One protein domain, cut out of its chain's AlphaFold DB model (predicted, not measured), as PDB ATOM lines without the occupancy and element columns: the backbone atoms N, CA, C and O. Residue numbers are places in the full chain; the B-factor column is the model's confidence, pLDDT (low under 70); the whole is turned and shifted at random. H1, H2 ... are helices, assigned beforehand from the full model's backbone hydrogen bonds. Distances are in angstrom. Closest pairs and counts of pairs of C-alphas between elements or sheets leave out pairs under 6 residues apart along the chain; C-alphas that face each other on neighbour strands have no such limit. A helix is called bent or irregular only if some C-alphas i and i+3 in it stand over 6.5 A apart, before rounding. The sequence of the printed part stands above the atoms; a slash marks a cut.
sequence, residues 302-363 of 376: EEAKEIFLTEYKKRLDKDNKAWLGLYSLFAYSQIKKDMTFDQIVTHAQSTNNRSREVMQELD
ATOM      1  N   GLU A 302       1.908 -49.151   0.593       91.00
ATOM      2  CA  GLU A 302       2.596 -48.073   1.303       91.00
ATOM      3  C   GLU A 302       4.097 -48.087   1.004       91.00
ATOM      4  O   GLU A 302       4.680 -47.054   0.677       91.00
ATOM      5  N   GLU A 303       4.717 -49.263   1.047       83.19
ATOM      6  CA  GLU A 303       6.127 -49.427   0.706       83.19
ATOM      7  C   GLU A 303       6.386 -49.169  -0.785       83.19
ATOM      8  O   GLU A 303       7.329 -48.456  -1.137       83.19
ATOM      9  N   ALA A 304       5.492 -49.645  -1.660       88.44
ATOM     10  CA  ALA A 304       5.521 -49.351  -3.092       88.44
ATOM     11  C   ALA A 304       5.464 -47.845  -3.366       88.44
ATOM     12  O   ALA A 304       6.258 -47.302  -4.137       88.44
ATOM     13  N   LYS A 305       4.571 -47.136  -2.674       93.31
ATOM     14  CA  LYS A 305       4.477 -45.679  -2.735       93.31
ATOM     15  C   LYS A 305       5.788 -45.013  -2.318       93.31
ATOM     16  O   LYS A 305       6.271 -44.147  -3.044       93.31
ATOM     17  N   GLU A 306       6.370 -45.381  -1.179       89.19
ATOM     18  CA  GLU A 306       7.599 -44.737  -0.689       89.19
ATOM     19  C   GLU A 306       8.795 -44.972  -1.626       89.19
ATOM     20  O   GLU A 306       9.593 -44.056  -1.876       89.19
ATOM     21  N   ILE A 307       8.892 -46.166  -2.212       82.50
ATOM     22  CA  ILE A 307       9.909 -46.490  -3.219       82.50
ATOM     23  C   ILE A 307       9.688 -45.677  -4.491       82.50
ATOM     24  O   ILE A 307      10.622 -45.021  -4.958       82.50
ATOM     25  N   PHE A 308       8.456 -45.632  -5.003       92.75
ATOM     26  CA  PHE A 308       8.128 -44.820  -6.169       92.75
ATOM     27  C   PHE A 308       8.478 -43.351  -5.946       92.75
ATOM     28  O   PHE A 308       9.165 -42.755  -6.769       92.75
ATOM     29  N   LEU A 309       8.044 -42.757  -4.830       93.69
ATOM     30  CA  LEU A 309       8.308 -41.348  -4.529       93.69
ATOM     31  C   LEU A 309       9.814 -41.064  -4.446       93.69
ATOM     32  O   LEU A 309      10.274 -40.005  -4.882       93.69
ATOM     33  N   THR A 310      10.590 -42.023  -3.933       87.62
ATOM     34  CA  THR A 310      12.051 -41.940  -3.875       87.62
ATOM     35  C   THR A 310      12.682 -41.951  -5.269       87.62
ATOM     36  O   THR A 310      13.478 -41.058  -5.577       87.62
ATOM     37  N   GLU A 311      12.336 -42.913  -6.129       85.12
ATOM     38  CA  GLU A 311      12.883 -42.993  -7.494       85.12
ATOM     39  C   GLU A 311      12.398 -41.843  -8.382       85.12
ATOM     40  O   GLU A 311      13.184 -41.233  -9.112       85.12
ATOM     41  N   TYR A 312      11.130 -41.458  -8.248       93.44
ATOM     42  CA  TYR A 312      10.553 -40.324  -8.953       93.44
ATOM     43  C   TYR A 312      11.299 -39.027  -8.638       93.44
ATOM     44  O   TYR A 312      11.612 -38.254  -9.547       93.44
ATOM     45  N   LYS A 313      11.647 -38.801  -7.364       92.31
ATOM     46  CA  LYS A 313      12.450 -37.642  -6.961       92.31
ATOM     47  C   LYS A 313      13.842 -37.668  -7.590       92.31
ATOM     48  O   LYS A 313      14.272 -36.646  -8.110       92.31
ATOM     49  N   LYS A 314      14.530 -38.817  -7.608       87.31
ATOM     50  CA  LYS A 314      15.845 -38.930  -8.268       87.31
ATOM     51  C   LYS A 314      15.763 -38.597  -9.756       87.31
ATOM     52  O   LYS A 314      16.638 -37.906 -10.275       87.31
ATOM     53  N   ARG A 315      14.721 -39.077 -10.442       91.31
ATOM     54  CA  ARG A 315      14.484 -38.765 -11.855       91.31
ATOM     55  C   ARG A 315      14.216 -37.275 -12.053       91.31
ATOM     56  O   ARG A 315      14.851 -36.668 -12.905       91.31
ATOM     57  N   LEU A 316      13.376 -36.670 -11.214       91.19
ATOM     58  CA  LEU A 316      13.140 -35.225 -11.218       91.19
ATOM     59  C   LEU A 316      14.437 -34.426 -10.991       91.19
ATOM     60  O   LEU A 316      14.689 -33.468 -11.714       91.19
ATOM     61  N   ASP A 317      15.284 -34.833 -10.045       89.38
ATOM     62  CA  ASP A 317      16.572 -34.181  -9.780       89.38
ATOM     63  C   ASP A 317      17.526 -34.300 -10.982       89.38
ATOM     64  O   ASP A 317      18.204 -33.332 -11.335       89.38
ATOM     65  N   LYS A 318      17.554 -35.462 -11.652       88.50
ATOM     66  CA  LYS A 318      18.322 -35.682 -12.887       88.50
ATOM     67  C   LYS A 318      17.837 -34.772 -14.019       88.50
ATOM     68  O   LYS A 318      18.666 -34.134 -14.666       88.50
ATOM     69  N   ASP A 319      16.524 -34.677 -14.217       88.62
ATOM     70  CA  ASP A 319      15.916 -33.834 -15.250       88.62
ATOM     71  C   ASP A 319      16.181 -32.349 -14.970       88.62
ATOM     72  O   ASP A 319      16.654 -31.624 -15.843       88.62
ATOM     73  N   ASN A 320      16.001 -31.905 -13.721       87.62
ATOM     74  CA  ASN A 320      16.343 -30.547 -13.294       87.62
ATOM     75  C   ASN A 320      17.803 -30.207 -13.617       87.62
ATOM     76  O   ASN A 320      18.093 -29.125 -14.127       87.62
ATOM     77  N   LYS A 321      18.725 -31.139 -13.353       90.44
ATOM     78  CA  LYS A 321      20.155 -30.947 -13.609       90.44
ATOM     79  C   LYS A 321      20.479 -30.901 -15.104       90.44
ATOM     80  O   LYS A 321      21.271 -30.059 -15.518       90.44
ATOM     81  N   ALA A 322      19.850 -31.761 -15.907       89.44
ATOM     82  CA  ALA A 322      20.034 -31.803 -17.360       89.44
ATOM     83  C   ALA A 322      19.593 -30.502 -18.055       89.44
ATOM     84  O   ALA A 322      20.160 -30.124 -19.075       89.44
ATOM     85  N   TRP A 323      18.633 -29.790 -17.466       89.00
ATOM     86  CA  TRP A 323      18.096 -28.526 -17.975       89.00
ATOM     87  C   TRP A 323      18.614 -27.295 -17.219       89.00
ATOM     88  O   TRP A 323      17.975 -26.244 -17.250       89.00
ATOM     89  N   LEU A 324      19.744 -27.411 -16.509       90.38
ATOM     90  CA  LEU A 324      20.371 -26.310 -15.759       90.38
ATOM     91  C   LEU A 324      19.396 -25.578 -14.811       90.38
ATOM     92  O   LEU A 324      19.492 -24.371 -14.609       90.38
ATOM     93  N   GLY A 325      18.430 -26.304 -14.243       79.50
ATOM     94  CA  GLY A 325      17.405 -25.766 -13.345       79.50
ATOM     95  C   GLY A 325      16.198 -25.117 -14.032       79.50
ATOM     96  O   GLY A 325      15.225 -24.812 -13.351       79.50
ATOM     97  N   LEU A 326      16.189 -24.958 -15.361       85.81
ATOM     98  CA  LEU A 326      15.039 -24.397 -16.089       85.81
ATOM     99  C   LEU A 326      13.851 -25.362 -16.166       85.81
ATOM    100  O   LEU A 326      12.735 -24.948 -16.468       85.81
ATOM    101  N   TYR A 327      14.070 -26.643 -15.871       82.94
ATOM    102  CA  TYR A 327      13.040 -27.675 -15.946       82.94
ATOM    103  C   TYR A 327      11.797 -27.341 -15.107       82.94
ATOM    104  O   TYR A 327      10.667 -27.496 -15.573       82.94
ATOM    105  N   SER A 328      11.987 -26.808 -13.896       80.00
ATOM    106  CA  SER A 328      10.885 -26.463 -12.992       80.00
ATOM    107  C   SER A 328      10.015 -25.302 -13.482       80.00
ATOM    108  O   SER A 328       8.935 -25.101 -12.936       80.00
ATOM    109  N   LEU A 329      10.451 -24.538 -14.493       81.81
ATOM    110  CA  LEU A 329       9.650 -23.456 -15.079       81.81
ATOM    111  C   LEU A 329       8.551 -23.976 -16.011       81.81
ATOM    112  O   LEU A 329       7.535 -23.306 -16.182       81.81
ATOM    113  N   PHE A 330       8.738 -25.158 -16.603       83.50
ATOM    114  CA  PHE A 330       7.845 -25.677 -17.647       83.50
ATOM    115  C   PHE A 330       7.246 -27.045 -17.317       83.50
ATOM    116  O   PHE A 330       6.296 -27.470 -17.972       83.50
ATOM    117  N   ALA A 331       7.757 -27.733 -16.295       81.31
ATOM    118  CA  ALA A 331       7.271 -29.041 -15.890       81.31
ATOM    119  C   ALA A 331       6.896 -29.050 -14.403       81.31
ATOM    120  O   ALA A 331       7.748 -29.095 -13.516       81.31
ATOM    121  N   TYR A 332       5.590 -29.064 -14.135       82.12
ATOM    122  CA  TYR A 332       5.057 -29.280 -12.793       82.12
ATOM    123  C   TYR A 332       4.948 -30.776 -12.506       82.12
ATOM    124  O   TYR A 332       4.369 -31.534 -13.287       82.12
ATOM    125  N   SER A 333       5.477 -31.213 -11.361       84.69
ATOM    126  CA  SER A 333       5.206 -32.567 -10.889       84.69
ATOM    127  C   SER A 333       3.760 -32.656 -10.409       84.69
ATOM    128  O   SER A 333       3.346 -31.934  -9.505       84.69
ATOM    129  N   GLN A 334       2.995 -33.554 -11.023       90.12
ATOM    130  CA  GLN A 334       1.640 -33.886 -10.582       90.12
ATOM    131  C   GLN A 334       1.622 -34.947  -9.472       90.12
ATOM    132  O   GLN A 334       0.573 -35.191  -8.884       90.12
ATOM    133  N   ILE A 335       2.776 -35.550  -9.165       94.44
ATOM    134  CA  ILE A 335       2.925 -36.513  -8.077       94.44
ATOM    135  C   ILE A 335       3.101 -35.754  -6.763       94.44
ATOM    136  O   ILE A 335       4.069 -35.013  -6.585       94.44
ATOM    137  N   LYS A 336       2.179 -35.964  -5.821       94.56
ATOM    138  CA  LYS A 336       2.236 -35.395  -4.470       94.56
ATOM    139  C   LYS A 336       2.520 -36.481  -3.434       94.56
ATOM    140  O   LYS A 336       2.145 -37.637  -3.609       94.56
ATOM    141  N   LYS A 337       3.165 -36.103  -2.325       94.62
ATOM    142  CA  LYS A 337       3.548 -37.032  -1.241       94.62
ATOM    143  C   LYS A 337       2.338 -37.702  -0.568       94.62
ATOM    144  O   LYS A 337       2.450 -38.803  -0.038       94.62
ATOM    145  N   ASP A 338       1.186 -37.046  -0.568       96.00
ATOM    146  CA  ASP A 338      -0.065 -37.534   0.015       96.00
ATOM    147  C   ASP A 338      -0.853 -38.473  -0.909       96.00
ATOM    148  O   ASP A 338      -1.744 -39.161  -0.419       96.00
ATOM    149  N   MET A 339      -0.494 -38.594  -2.196       96.88
ATOM    150  CA  MET A 339      -1.160 -39.532  -3.108       96.88
ATOM    151  C   MET A 339      -1.049 -40.973  -2.609       96.88
ATOM    152  O   MET A 339      -0.003 -41.383  -2.104       96.88
ATOM    153  N   THR A 340      -2.112 -41.758  -2.757       96.62
ATOM    154  CA  THR A 340      -2.062 -43.207  -2.535       96.62
ATOM    155  C   THR A 340      -1.291 -43.889  -3.663       96.62
ATOM    156  O   THR A 340      -1.113 -43.317  -4.741       96.62
ATOM    157  N   PHE A 341      -0.843 -45.126  -3.443       94.94
ATOM    158  CA  PHE A 341      -0.194 -45.893  -4.506       94.94
ATOM    159  C   PHE A 341      -1.105 -46.058  -5.731       94.94
ATOM    160  O   PHE A 341      -0.668 -45.804  -6.847       94.94
ATOM    161  N   ASP A 342      -2.391 -46.346  -5.528       95.38
ATOM    162  CA  ASP A 342      -3.360 -46.506  -6.622       95.38
ATOM    163  C   ASP A 342      -3.545 -45.217  -7.438       95.38
ATOM    164  O   ASP A 342      -3.661 -45.253  -8.664       95.38
ATOM    165  N   GLN A 343      -3.509 -44.052  -6.780       95.81
ATOM    166  CA  GLN A 343      -3.530 -42.760  -7.471       95.81
ATOM    167  C   GLN A 343      -2.260 -42.541  -8.299       95.81
ATOM    168  O   GLN A 343      -2.333 -42.000  -9.402       95.81
ATOM    169  N   ILE A 344      -1.101 -42.954  -7.780       95.62
ATOM    170  CA  ILE A 344       0.175 -42.881  -8.498       95.62
ATOM    171  C   ILE A 344       0.156 -43.815  -9.713       95.62
ATOM    172  O   ILE A 344       0.541 -43.391 -10.800       95.62
ATOM    173  N   VAL A 345      -0.323 -45.051  -9.555       94.31
ATOM    174  CA  VAL A 345      -0.481 -46.010 -10.657       94.31
ATOM    175  C   VAL A 345      -1.404 -45.433 -11.725       94.31
ATOM    176  O   VAL A 345      -1.005 -45.315 -12.879       94.31
ATOM    177  N   THR A 346      -2.594 -44.966 -11.342       94.69
ATOM    178  CA  THR A 346      -3.555 -44.346 -12.271       94.69
ATOM    179  C   THR A 346      -2.927 -43.174 -13.035       94.69
ATOM    180  O   THR A 346      -3.120 -43.015 -14.244       94.69
ATOM    181  N   HIS A 347      -2.133 -42.350 -12.345       94.44
ATOM    182  CA  HIS A 347      -1.396 -41.245 -12.957       94.44
ATOM    183  C   HIS A 347      -0.354 -41.727 -13.977       94.44
ATOM    184  O   HIS A 347      -0.258 -41.176 -15.076       94.44
ATOM    185  N   ALA A 348       0.401 -42.771 -13.636       93.62
ATOM    186  CA  ALA A 348       1.402 -43.366 -14.508       93.62
ATOM    187  C   ALA A 348       0.783 -44.034 -15.751       93.62
ATOM    188  O   ALA A 348       1.327 -43.894 -16.840       93.62
ATOM    189  N   GLN A 349      -0.370 -44.695 -15.624       93.88
ATOM    190  CA  GLN A 349      -1.034 -45.372 -16.747       93.88
ATOM    191  C   GLN A 349      -1.717 -44.404 -17.725       93.88
ATOM    192  O   GLN A 349      -1.774 -44.662 -18.925       93.88
ATOM    193  N   SER A 350      -2.237 -43.280 -17.222       90.81
ATOM    194  CA  SER A 350      -3.014 -42.313 -18.015       90.81
ATOM    195  C   SER A 350      -2.172 -41.285 -18.772       90.81
ATOM    196  O   SER A 350      -2.713 -40.523 -19.576       90.81
ATOM    197  N   THR A 351      -0.860 -41.221 -18.528       77.56
ATOM    198  CA  THR A 351      -0.019 -40.144 -19.054       77.56
ATOM    199  C   THR A 351       1.278 -40.651 -19.681       77.56
ATOM    200  O   THR A 351       1.853 -41.653 -19.269       77.56
ATOM    201  N   ASN A 352       1.790 -39.925 -20.678       67.06
ATOM    202  CA  ASN A 352       3.046 -40.237 -21.367       67.06
ATOM    203  C   ASN A 352       4.265 -39.677 -20.587       67.06
ATOM    204  O   ASN A 352       5.182 -39.119 -21.183       67.06
ATOM    205  N   ASN A 353       4.235 -39.740 -19.248       82.69
ATOM    206  CA  ASN A 353       5.031 -38.870 -18.373       82.69
ATOM    207  C   ASN A 353       6.066 -39.637 -17.529       82.69
ATOM    208  O   ASN A 353       6.055 -40.862 -17.447       82.69
ATOM    209  N   ARG A 354       6.901 -38.886 -16.795       91.81
ATOM    210  CA  ARG A 354       7.910 -39.388 -15.841       91.81
ATOM    211  C   ARG A 354       7.419 -40.517 -14.925       91.81
ATOM    212  O   ARG A 354       8.177 -41.438 -14.655       91.81
ATOM    213  N   SER A 355       6.189 -40.435 -14.409       94.06
ATOM    214  CA  SER A 355       5.648 -41.445 -13.484       94.06
ATOM    215  C   SER A 355       5.642 -42.836 -14.112       94.06
ATOM    216  O   SER A 355       6.027 -43.803 -13.463       94.06
ATOM    217  N   ARG A 356       5.283 -42.916 -15.397       93.00
ATOM    218  CA  ARG A 356       5.330 -44.158 -16.155       93.00
ATOM    219  C   ARG A 356       6.752 -44.669 -16.301       93.00
ATOM    220  O   ARG A 356       6.995 -45.820 -15.976       93.00
ATOM    221  N   GLU A 357       7.680 -43.820 -16.742       90.12
ATOM    222  CA  GLU A 357       9.083 -44.226 -16.909       90.12
ATOM    223  C   GLU A 357       9.663 -44.771 -15.604       90.12
ATOM    224  O   GLU A 357      10.351 -45.782 -15.610       90.12
ATOM    225  N   VAL A 358       9.358 -44.123 -14.476       90.00
ATOM    226  CA  VAL A 358       9.806 -44.571 -13.153       90.00
ATOM    227  C   VAL A 358       9.210 -45.935 -12.807       90.00
ATOM    228  O   VAL A 358       9.938 -46.802 -12.339       90.00
ATOM    229  N   MET A 359       7.913 -46.159 -13.051       90.81
ATOM    230  CA  MET A 359       7.295 -47.467 -12.803       90.81
ATOM    231  C   MET A 359       7.789 -48.558 -13.759       90.81
ATOM    232  O   MET A 359       7.950 -49.693 -13.325       90.81
ATOM    233  N   GLN A 360       8.081 -48.234 -15.018       85.25
ATOM    234  CA  GLN A 360       8.698 -49.162 -15.972       85.25
ATOM    235  C   GLN A 360      10.145 -49.492 -15.572       85.25
ATOM    236  O   GLN A 360      10.565 -50.641 -15.620       85.25
ATOM    237  N   GLU A 361      10.916 -48.515 -15.083       80.38
ATOM    238  CA  GLU A 361      12.268 -48.741 -14.541       80.38
ATOM    239  C   GLU A 361      12.275 -49.580 -13.253       80.38
ATOM    240  O   GLU A 361      13.287 -50.215 -12.924       80.38
ATOM    241  N   LEU A 362      11.163 -49.557 -12.517       81.69
ATOM    242  CA  LEU A 362      10.901 -50.405 -11.358       81.69
ATOM    243  C   LEU A 362      10.330 -51.780 -11.735       81.69
ATOM    244  O   LEU A 362      10.193 -52.611 -10.845       81.69
ATOM    245  N   ASP A 363      10.052 -52.030 -13.019       76.88
ATOM    246  CA  ASP A 363       9.406 -53.252 -13.526       76.88
ATOM    247  C   ASP A 363       7.989 -53.468 -12.947       76.88
ATOM    248  O   ASP A 363       7.532 -54.589 -12.750       76.88
TER     249      ASP A 363
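Overview. This is residues 302 to 363 of the 376 residues of a protein of Legionella quateirensis (UniProt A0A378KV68). One long helix, H1, makes the length of the domain, and the rest of the printed part folds back from its last end toward its first. The short helix H2 sits at the corner where the fold-back begins, an extended stretch, residues 331 to 340, leads back, and H3 and H4 make a crossed pair, with H3 meeting the beginning of H1 and H4 crossing its middle. The printed part has 62 residues with four named helices, in the order H1, H2, H3, H4, and no named strand, and the class is all helix. It is compact, with a radius of gyration of the C-alphas of 11.5 A, and spans 32 by 22 by 19 A.

Along the chain. H1 is the longest helix, residues 302 to 322, and runs 30.3 A from C-alpha 302 at (2.596, -48.073, 1.303) to C-alpha 322 at (20.034, -31.803, -17.360). H3, residues 341 to 350, is 14.3 A long. H4, residues 354 to 361, is 10.4 A long and ends with C-alpha 361 at (12.268, -48.741, -14.541). H2, residues 327 to 330, is 5.8 A long. No helix is bent or irregular.

Arrangement. H1 is the hub and touches the three other helices. With residues 308 to 315 alone it touches H4, where the closest C-alphas, those of Tyr 312 and Val 358, are 6.0 A apart. H1 and H4 run opposite ways at a steep tilt of 67 degrees. H1 and H3 touch only at their ends, H1 with residues 302 to 305 alone, and the closest C-alphas, those of Lys 305 and Phe 341, are 5.0 A apart. These two run the same way at a steep tilt of 48 degrees. H3 and H4 touch and stand about perpendicular, at 78 degrees, with the closest C-alphas, those of Ala 348 and Arg 356, 4.3 A apart. H1, with residues 319 to 320 alone, and H2 only just touch, and only at the corner by their link, with 3 pairs of C-alphas within 8 A; the closest are those of Asn 320 and Tyr 327, 5.1 A apart. H2 is apart from H3 and from H4. In H1, H3 and H4 every pair of O i and N i+4 is within hydrogen-bond range; H2 is too short for such a pair, and its one pair of O i and N i+3 is within range.

Size, cuts and confidence. The two C-alphas farthest apart are those of Glu 302 and Leu 324, at 32.9 A, and the first and last printed C-alphas are 17.1 A apart. The printed part has no cut. The links from H1 to H2 and from H3 to H4 are tight, the link from H2 to H3, with 10 residues, is short, and no link is long. The mean pLDDT of the printed part is 88.8, and one residue, Asn 352, is under 70.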